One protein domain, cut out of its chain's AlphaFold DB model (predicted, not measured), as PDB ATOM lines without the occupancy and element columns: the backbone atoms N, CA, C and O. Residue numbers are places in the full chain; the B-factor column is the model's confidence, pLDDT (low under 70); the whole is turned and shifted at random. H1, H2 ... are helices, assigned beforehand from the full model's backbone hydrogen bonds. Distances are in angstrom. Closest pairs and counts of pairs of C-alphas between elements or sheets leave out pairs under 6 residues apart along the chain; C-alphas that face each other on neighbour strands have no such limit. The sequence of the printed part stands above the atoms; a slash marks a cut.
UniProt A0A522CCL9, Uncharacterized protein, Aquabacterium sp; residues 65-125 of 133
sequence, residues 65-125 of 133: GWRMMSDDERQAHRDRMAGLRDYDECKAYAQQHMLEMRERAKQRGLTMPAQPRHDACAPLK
ATOM      1  N   GLY A  65     231.037 188.591 210.632       60.09
ATOM      2  CA  GLY A  65     229.666 188.185 210.960       60.09
ATOM      3  C   GLY A  65     229.559 186.801 211.609       60.09
ATOM      4  O   GLY A  65     228.876 186.644 212.611       60.09
ATOM      5  N   TRP A  66     230.290 185.805 211.100       59.12
ATOM      6  CA  TRP A  66     230.163 184.407 211.534       59.12
ATOM      7  C   TRP A  66     230.814 184.135 212.895       59.12
ATOM      8  O   TRP A  66     230.285 183.341 213.669       59.12
ATOM      9  N   ARG A  67     231.908 184.837 213.234       64.81
ATOM     10  CA  ARG A  67     232.496 184.809 214.592       64.81
ATOM     11  C   ARG A  67     231.605 185.444 215.659       64.81
ATOM     12  O   ARG A  67     231.840 185.243 216.848       64.81
ATOM     13  N   MET A  68     230.639 186.266 215.259       67.62
ATOM     14  CA  MET A  68     229.720 186.906 216.197       67.62
ATOM     15  C   MET A  68     228.519 186.025 216.540       67.62
ATOM     16  O   MET A  68     227.848 186.321 217.527       67.62
ATOM     17  N   MET A  69     228.264 184.962 215.773       75.69
ATOM     18  CA  MET A  69     227.188 184.001 216.021       75.69
ATOM     19  C   MET A  69     227.671 182.853 216.905       75.69
ATOM     20  O   MET A  69     228.779 182.347 216.693       75.69
ATOM     21  N   SER A  70     226.835 182.405 217.842       82.19
ATOM     22  CA  SER A  70     227.049 181.122 218.515       82.19
ATOM     23  C   SER A  70     226.891 179.960 217.531       82.19
ATOM     24  O   SER A  70     226.338 180.103 216.437       82.19
ATOM     25  N   ASP A  71     227.399 178.793 217.904       80.44
ATOM     26  CA  ASP A  71     227.282 177.575 217.105       80.44
ATOM     27  C   ASP A  71     225.810 177.206 216.861       80.44
ATOM     28  O   ASP A  71     225.433 176.927 215.720       80.44
ATOM     29  N   ASP A  72     224.973 177.346 217.890       84.62
ATOM     30  CA  ASP A  72     223.530 177.108 217.821       84.62
ATOM     31  C   ASP A  72     222.819 178.114 216.911       84.62
ATOM     32  O   ASP A  72     222.004 177.733 216.073       84.62
ATOM     33  N   GLU A  73     223.166 179.403 217.000       84.12
ATOM     34  CA  GLU A  73     222.597 180.436 216.124       84.12
ATOM     35  C   GLU A  73     222.952 180.182 214.659       84.12
ATOM     36  O   GLU A  73     222.139 180.417 213.765       84.12
ATOM     37  N   ARG A  74     224.165 179.684 214.388       84.25
ATOM     38  CA  ARG A  74     224.570 179.316 213.025       84.25
ATOM     39  C   ARG A  74     223.768 178.140 212.501       84.25
ATOM     40  O   ARG A  74     223.427 178.143 211.319       84.25
ATOM     41  N   GLN A  75     223.501 177.146 213.342       87.31
ATOM     42  CA  GLN A  75     222.690 175.998 212.958       87.31
ATOM     43  C   GLN A  75     221.246 176.435 212.691       87.31
ATOM     44  O   GLN A  75     220.752 176.226 211.588       87.31
ATOM     45  N   ALA A  76     220.636 177.183 213.613       88.81
ATOM     46  CA  ALA A  76     219.288 177.720 213.449       88.81
ATOM     47  C   ALA A  76     219.154 178.609 212.202       88.81
ATOM     48  O   ALA A  76     218.162 178.525 211.477       88.81
ATOM     49  N   HIS A  77     220.164 179.434 211.906       89.25
ATOM     50  CA  HIS A  77     220.188 180.231 210.683       89.25
ATOM     51  C   HIS A  77     220.226 179.354 209.427       89.25
ATOM     52  O   HIS A  77     219.479 179.609 208.484       89.25
ATOM     53  N   ARG A  78     221.061 178.307 209.406       87.50
ATOM     54  CA  ARG A  78     221.132 177.365 208.277       87.50
ATOM     55  C   ARG A  78     219.822 176.620 208.080       87.50
ATOM     56  O   ARG A  78     219.350 176.555 206.950       87.50
ATOM     57  N   ASP A  79     219.238 176.113 209.158       90.44
ATOM     58  CA  ASP A  79     217.990 175.353 209.115       90.44
ATOM     59  C   ASP A  79     216.845 176.238 208.616       90.44
ATOM     60  O   ASP A  79     216.083 175.847 207.732       90.44
ATOM     61  N   ARG A  80     216.781 177.484 209.100       88.19
ATOM     62  CA  ARG A  80     215.779 178.449 208.648       88.19
ATOM     63  C   ARG A  80     215.980 178.839 207.189       88.19
ATOM     64  O   ARG A  80     215.023 178.800 206.428       88.19
ATOM     65  N   MET A  81     217.208 179.141 206.769       86.62
ATOM     66  CA  MET A  81     217.511 179.455 205.367       86.62
ATOM     67  C   MET A  81     217.221 178.287 204.420       86.62
ATOM     68  O   MET A  81     216.778 178.524 203.301       86.62
ATOM     69  N   ALA A  82     217.443 177.043 204.852       86.00
ATOM     70  CA  ALA A  82     217.123 175.853 204.065       86.00
ATOM     71  C   ALA A  82     215.606 175.630 203.918       86.00
ATOM     72  O   ALA A  82     215.168 175.071 202.913       86.00
ATOM     73  N   GLY A  83     214.812 176.066 204.900       87.00
ATOM     74  CA  GLY A  83     213.350 175.967 204.878       87.00
ATOM     75  C   GLY A  83     212.638 177.074 204.091       87.00
ATOM     76  O   GLY A  83     211.481 176.896 203.711       87.00
ATOM     77  N   LEU A  84     213.301 178.204 203.825       88.75
ATOM     78  CA  LEU A  84     212.710 179.335 203.106       88.75
ATOM     79  C   LEU A  84     212.623 179.033 201.605       88.75
ATOM     80  O   LEU A  84     213.628 178.798 200.937       88.75
ATOM     81  N   ARG A  85     211.398 179.053 201.071       87.25
ATOM     82  CA  ARG A  85     211.109 178.807 199.644       87.25
ATOM     83  C   ARG A  85     210.652 180.058 198.905       87.25
ATOM     84  O   ARG A  85     210.658 180.069 197.678       87.25
ATOM     85  N   ASP A  86     210.262 181.084 199.650       90.81
ATOM     86  CA  ASP A  86     209.797 182.352 199.116       90.81
ATOM     87  C   ASP A  86     210.921 183.399 199.116       90.81
ATOM     88  O   ASP A  86     211.715 183.501 200.059       90.81
ATOM     89  N   TYR A  87     211.011 184.166 198.028       89.31
ATOM     90  CA  TYR A  87     212.057 185.172 197.859       89.31
ATOM     91  C   TYR A  87     211.893 186.346 198.830       89.31
ATOM     92  O   TYR A  87     212.888 186.798 199.408       89.31
ATOM     93  N   ASP A  88     210.667 186.827 199.030       89.88
ATOM     94  CA  ASP A  88     210.391 187.982 199.880       89.88
ATOM     95  C   ASP A  88     210.565 187.613 201.354       89.88
ATOM     96  O   ASP A  88     211.203 188.355 202.108       89.88
ATOM     97  N   GLU A  89     210.124 186.415 201.746       90.50
ATOM     98  CA  GLU A  89     210.353 185.879 203.090       90.50
ATOM     99  C   GLU A  89     211.854 185.703 203.379       90.50
ATOM    100  O   GLU A  89     212.353 186.129 204.427       90.50
ATOM    101  N   CYS A  90     212.611 185.169 202.414       91.31
ATOM    102  CA  CYS A  90     214.063 185.060 202.521       91.31
ATOM    103  C   CYS A  90     214.733 186.425 202.699       91.31
ATOM    104  O   CYS A  90     215.608 186.593 203.556       91.31
ATOM    105  N   LYS A  91     214.319 187.435 201.926       90.50
ATOM    106  CA  LYS A  91     214.881 188.789 202.009       90.50
ATOM    107  C   LYS A  91     214.529 189.483 203.318       90.50
ATOM    108  O   LYS A  91     215.383 190.197 203.850       90.50
ATOM    109  N   ALA A  92     213.315 189.299 203.828       92.06
ATOM    110  CA  ALA A  92     212.906 189.840 205.117       92.06
ATOM    111  C   ALA A  92     213.745 189.229 206.248       92.06
ATOM    112  O   ALA A  92     214.374 189.962 207.016       92.06
ATOM    113  N   TYR A  93     213.851 187.900 206.279       91.56
ATOM    114  CA  TYR A  93     214.633 187.188 207.286       91.56
ATOM    115  C   TYR A  93     216.127 187.543 207.227       91.56
ATOM    116  O   TYR A  93     216.732 187.868 208.250       91.56
ATOM    117  N   ALA A  94     216.728 187.569 206.033       88.62
ATOM    118  CA  ALA A  94     218.137 187.926 205.867       88.62
ATOM    119  C   ALA A  94     218.443 189.362 206.333       88.62
ATOM    120  O   ALA A  94     219.516 189.624 206.882       88.62
ATOM    121  N   GLN A  95     217.509 190.298 206.135       89.06
ATOM    122  CA  GLN A  95     217.655 191.672 206.614       89.06
ATOM    123  C   GLN A  95     217.554 191.775 208.133       89.06
ATOM    124  O   GLN A  95     218.395 192.439 208.740       89.06
ATOM    125  N   GLN A  96     216.572 191.103 208.739       89.94
ATOM    126  CA  GLN A  96     216.437 191.040 210.195       89.94
ATOM    127  C   GLN A  96     217.696 190.453 210.834       89.94
ATOM    128  O   GLN A  96     218.300 191.083 211.700       89.94
ATOM    129  N   HIS A  97     218.168 189.322 210.314       89.00
ATOM    130  CA  HIS A  97     219.359 188.668 210.835       89.00
ATOM    131  C   HIS A  97     220.614 189.552 210.726       89.00
ATOM    132  O   HIS A  97     221.421 189.654 211.646       89.00
ATOM    133  N   MET A  98     220.771 190.275 209.618       84.94
ATOM    134  CA  MET A  98     221.869 191.227 209.465       84.94
ATOM    135  C   MET A  98     221.767 192.409 210.445       84.94
ATOM    136  O   MET A  98     222.797 192.894 210.907       84.94
ATOM    137  N   LEU A  99     220.567 192.900 210.767       87.12
ATOM    138  CA  LEU A  99     220.392 193.980 211.745       87.12
ATOM    139  C   LEU A  99     220.840 193.547 213.142       87.12
ATOM    140  O   LEU A  99     221.624 194.260 213.769       87.12
ATOM    141  N   GLU A 100     220.428 192.356 213.575       85.25
ATOM    142  CA  GLU A 100     220.889 191.736 214.824       85.25
ATOM    143  C   GLU A 100     222.417 191.628 214.846       85.25
ATOM    144  O   GLU A 100     223.076 191.929 215.845       85.25
ATOM    145  N   MET A 101     222.999 191.271 213.700       83.06
ATOM    146  CA  MET A 101     224.442 191.157 213.568       83.06
ATOM    147  C   MET A 101     225.166 192.493 213.634       83.06
ATOM    148  O   MET A 101     226.206 192.576 214.287       83.06
ATOM    149  N   ARG A 102     224.614 193.555 213.034       81.69
ATOM    150  CA  ARG A 102     225.174 194.908 213.157       81.69
ATOM    151  C   ARG A 102     225.146 195.383 214.597       81.69
ATOM    152  O   ARG A 102     226.121 195.974 215.045       81.69
ATOM    153  N   GLU A 103     224.056 195.132 215.309       85.38
ATOM    154  CA  GLU A 103     223.921 195.577 216.691       85.38
ATOM    155  C   GLU A 103     224.943 194.887 217.597       85.38
ATOM    156  O   GLU A 103     225.663 195.540 218.353       85.38
ATOM    157  N   ARG A 104     225.130 193.579 217.412       81.00
ATOM    158  CA  ARG A 104     226.176 192.824 218.108       81.00
ATOM    159  C   ARG A 104     227.586 193.287 217.736       81.00
ATOM    160  O   ARG A 104     228.458 193.344 218.601       81.00
ATOM    161  N   ALA A 105     227.814 193.638 216.470       80.31
ATOM    162  CA  ALA A 105     229.084 194.202 216.018       80.31
ATOM    163  C   ALA A 105     229.391 195.524 216.725       80.31
ATOM    164  O   ALA A 105     230.486 195.678 217.261       80.31
ATOM    165  N   LYS A 106     228.410 196.435 216.807       81.50
ATOM    166  CA  LYS A 106     228.551 197.705 217.534       81.50
ATOM    167  C   LYS A 106     228.902 197.478 219.002       81.50
ATOM    168  O   LYS A 106     229.854 198.080 219.485       81.50
ATOM    169  N   GLN A 107     228.195 196.574 219.684       82.38
ATOM    170  CA  GLN A 107     228.461 196.242 221.092       82.38
ATOM    171  C   GLN A 107     229.880 195.705 221.319       82.38
ATOM    172  O   GLN A 107     230.464 195.919 222.376       82.38
ATOM    173  N   ARG A 108     230.451 195.018 220.324       79.19
ATOM    174  CA  ARG A 108     231.804 194.445 220.379       79.19
ATOM    175  C   ARG A 108     232.882 195.361 219.788       79.19
ATOM    176  O   ARG A 108     234.031 194.941 219.698       79.19
ATOM    177  N   GLY A 109     232.526 196.572 219.348       76.88
ATOM    178  CA  GLY A 109     233.447 197.491 218.670       76.88
ATOM    179  C   GLY A 109     233.972 196.964 217.328       76.88
ATOM    180  O   GLY A 109     235.038 197.370 216.874       76.88
ATOM    181  N   LEU A 110     233.253 196.031 216.697       73.19
ATOM    182  CA  LEU A 110     233.634 195.407 215.432       73.19
ATOM    183  C   LEU A 110     232.927 196.090 214.259       73.19
ATOM    184  O   LEU A 110     231.718 196.314 214.279       73.19
ATOM    185  N   THR A 111     233.667 196.366 213.187       70.75
ATOM    186  CA  THR A 111     233.085 196.867 211.937       70.75
ATOM    187  C   THR A 111     232.518 195.706 211.123       70.75
ATOM    188  O   THR A 111     233.241 194.782 210.748       70.75
ATOM    189  N   MET A 112     231.219 195.761 210.819       69.06
ATOM    190  CA  MET A 112     230.555 194.795 209.942       69.06
ATOM    191  C   MET A 112     230.308 195.414 208.559       69.06
ATOM    192  O   MET A 112     229.915 196.581 208.490       69.06
ATOM    193  N   PRO A 113     230.509 194.673 207.452       70.12
ATOM    194  CA  PRO A 113     230.162 195.169 206.124       70.12
ATOM    195  C   PRO A 113     228.671 195.522 206.033       70.12
ATOM    196  O   PRO A 113     227.818 194.837 206.602       70.12
ATOM    197  N   ALA A 114     228.358 196.586 205.289       71.44
ATOM    198  CA  ALA A 114     226.991 197.087 205.142       71.44
ATOM    199  C   ALA A 114     226.049 196.079 204.457       71.44
ATOM    200  O   ALA A 114     224.857 196.047 204.778       71.44
ATOM    201  N   GLN A 115     226.596 195.250 203.561       69.75
ATOM    202  CA  GLN A 115     225.865 194.302 202.726       69.75
ATOM    203  C   GLN A 115     226.504 192.902 202.796       69.75
ATOM    204  O   GLN A 115     227.737 192.796 202.820       69.75
ATOM    205  N   PRO A 116     225.702 191.820 202.776       73.69
ATOM    206  CA  PRO A 116     226.209 190.475 202.544       73.69
ATOM    207  C   PRO A 116     226.973 190.392 201.218       73.69
ATOM    208  O   PRO A 116     226.569 190.972 200.215       73.69
ATOM    209  N   ARG A 117     228.081 189.644 201.207       72.75
ATOM    210  CA  ARG A 117     228.916 189.441 200.005       72.75
ATOM    211  C   ARG A 117     228.212 188.620 198.925       72.75
ATOM    212  O   ARG A 117     228.525 188.772 197.749       72.75
ATOM    213  N   HIS A 118     227.305 187.743 199.340       77.75
ATOM    214  CA  HIS A 118     226.521 186.885 198.468       77.75
ATOM    215  C   HIS A 118     225.049 187.014 198.840       77.75
ATOM    216  O   HIS A 118     224.700 186.980 200.024       77.75
ATOM    217  N   ASP A 119     224.196 187.132 197.827       82.44
ATOM    218  CA  ASP A 119     222.751 187.105 198.004       82.44
ATOM    219  C   ASP A 119     222.297 185.667 198.256       82.44
ATOM    220  O   ASP A 119     222.135 184.876 197.328       82.44
ATOM    221  N   ALA A 120     222.063 185.325 199.525       82.31
ATOM    222  CA  ALA A 120     221.604 183.989 199.907       82.31
ATOM    223  C   ALA A 120     220.220 183.634 199.320       82.31
ATOM    224  O   ALA A 120     219.918 182.465 199.121       82.31
ATOM    225  N   CYS A 121     219.413 184.647 198.984       88.81
ATOM    226  CA  CYS A 121     218.082 184.489 198.390       88.81
ATOM    227  C   CYS A 121     218.086 184.465 196.853       88.81
ATOM    228  O   CYS A 121     217.031 184.294 196.252       88.81
ATOM    229  N   ALA A 122     219.239 184.656 196.196       87.69
ATOM    230  CA  ALA A 122     219.312 184.694 194.733       87.69
ATOM    231  C   ALA A 122     218.698 183.459 194.036       87.69
ATOM    232  O   ALA A 122     218.023 183.659 193.025       87.69
ATOM    233  N   PRO A 123     218.839 182.220 194.556       86.75
ATOM    234  CA  PRO A 123     218.221 181.040 193.946       86.75
ATOM    235  C   PRO A 123     216.686 181.042 193.962       86.75
ATOM    236  O   PRO A 123     216.076 180.364 193.143       86.75
ATOM    237  N   LEU A 124     216.064 181.789 194.880       86.88
ATOM    238  CA  LEU A 124     214.606 181.868 195.023       86.88
ATOM    239  C   LEU A 124     213.988 182.950 194.129       86.88
ATOM    240  O   LEU A 124     212.770 183.034 194.006       86.88
ATOM    241  N   LYS A 125     214.816 183.810 193.522       87.00
ATOM    242  CA  LYS A 125     214.338 184.946 192.736       87.00
ATOM    243  C   LYS A 125     213.560 184.448 191.508       87.00
ATOM    244  O   LYS A 125     214.102 183.637 190.751       87.00
TER     245      LYS A 125
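Overview. This is residues 65 to 125 of the 133 residues of an uncharacterized protein of Aquabacterium sp (UniProt A0A522CCL9). Two helices run side by side in opposite ways, joined by a tight turn at one end and spread apart toward the other, as a narrow V with little contact between its arms. After the longer helix, H2, the stretch of residues 108 to 125 folds back along it toward the turn, while residues 65 to 70 lead into H1 from the open end. The printed part has 61 residues with two named helices, H1 then H2, no named strand, and the class all helix. It is compact, with a radius of gyration of the C-alphas of 11.9 A and spans of 34 by 24 by 15 A.

Along the chain. Start at Gly 65 and go on to C-alpha 71 at (227.282, 177.575, 217.105), where H1 begins; it holds residues 71 to 83 and measures 18.6 A from first to last C-alpha. Then find C-alpha 87 at (212.057, 185.172, 197.859), where H2 begins; it holds residues 87 to 107, measures 30.5 A, and ends at C-alpha 107 at (228.461, 196.242, 221.092).

Arrangement. H1 and H2 are close but not clearly touching, with 1 pair of C-alphas within 8 A. Look for that closest pair at Met 81 and Cys 90, whose C-alphas are 7.2 A apart. The centres of H1 and H2 are 13.2 A apart. The two helices run opposite ways at a shallow tilt of 16 degrees. In both H1 and H2, every O i to N i+4 pair is within hydrogen-bond range.

Size, cuts and confidence. The two C-alphas farthest apart are those of Arg 85 and Gly 109, at 34.8 A. The printed part has no cut, and the link from H1 to H2 is tight. In the B-factor column the mean pLDDT of the printed part is 82.5, with values under 70 at residues 65 to 68, 112 and 115.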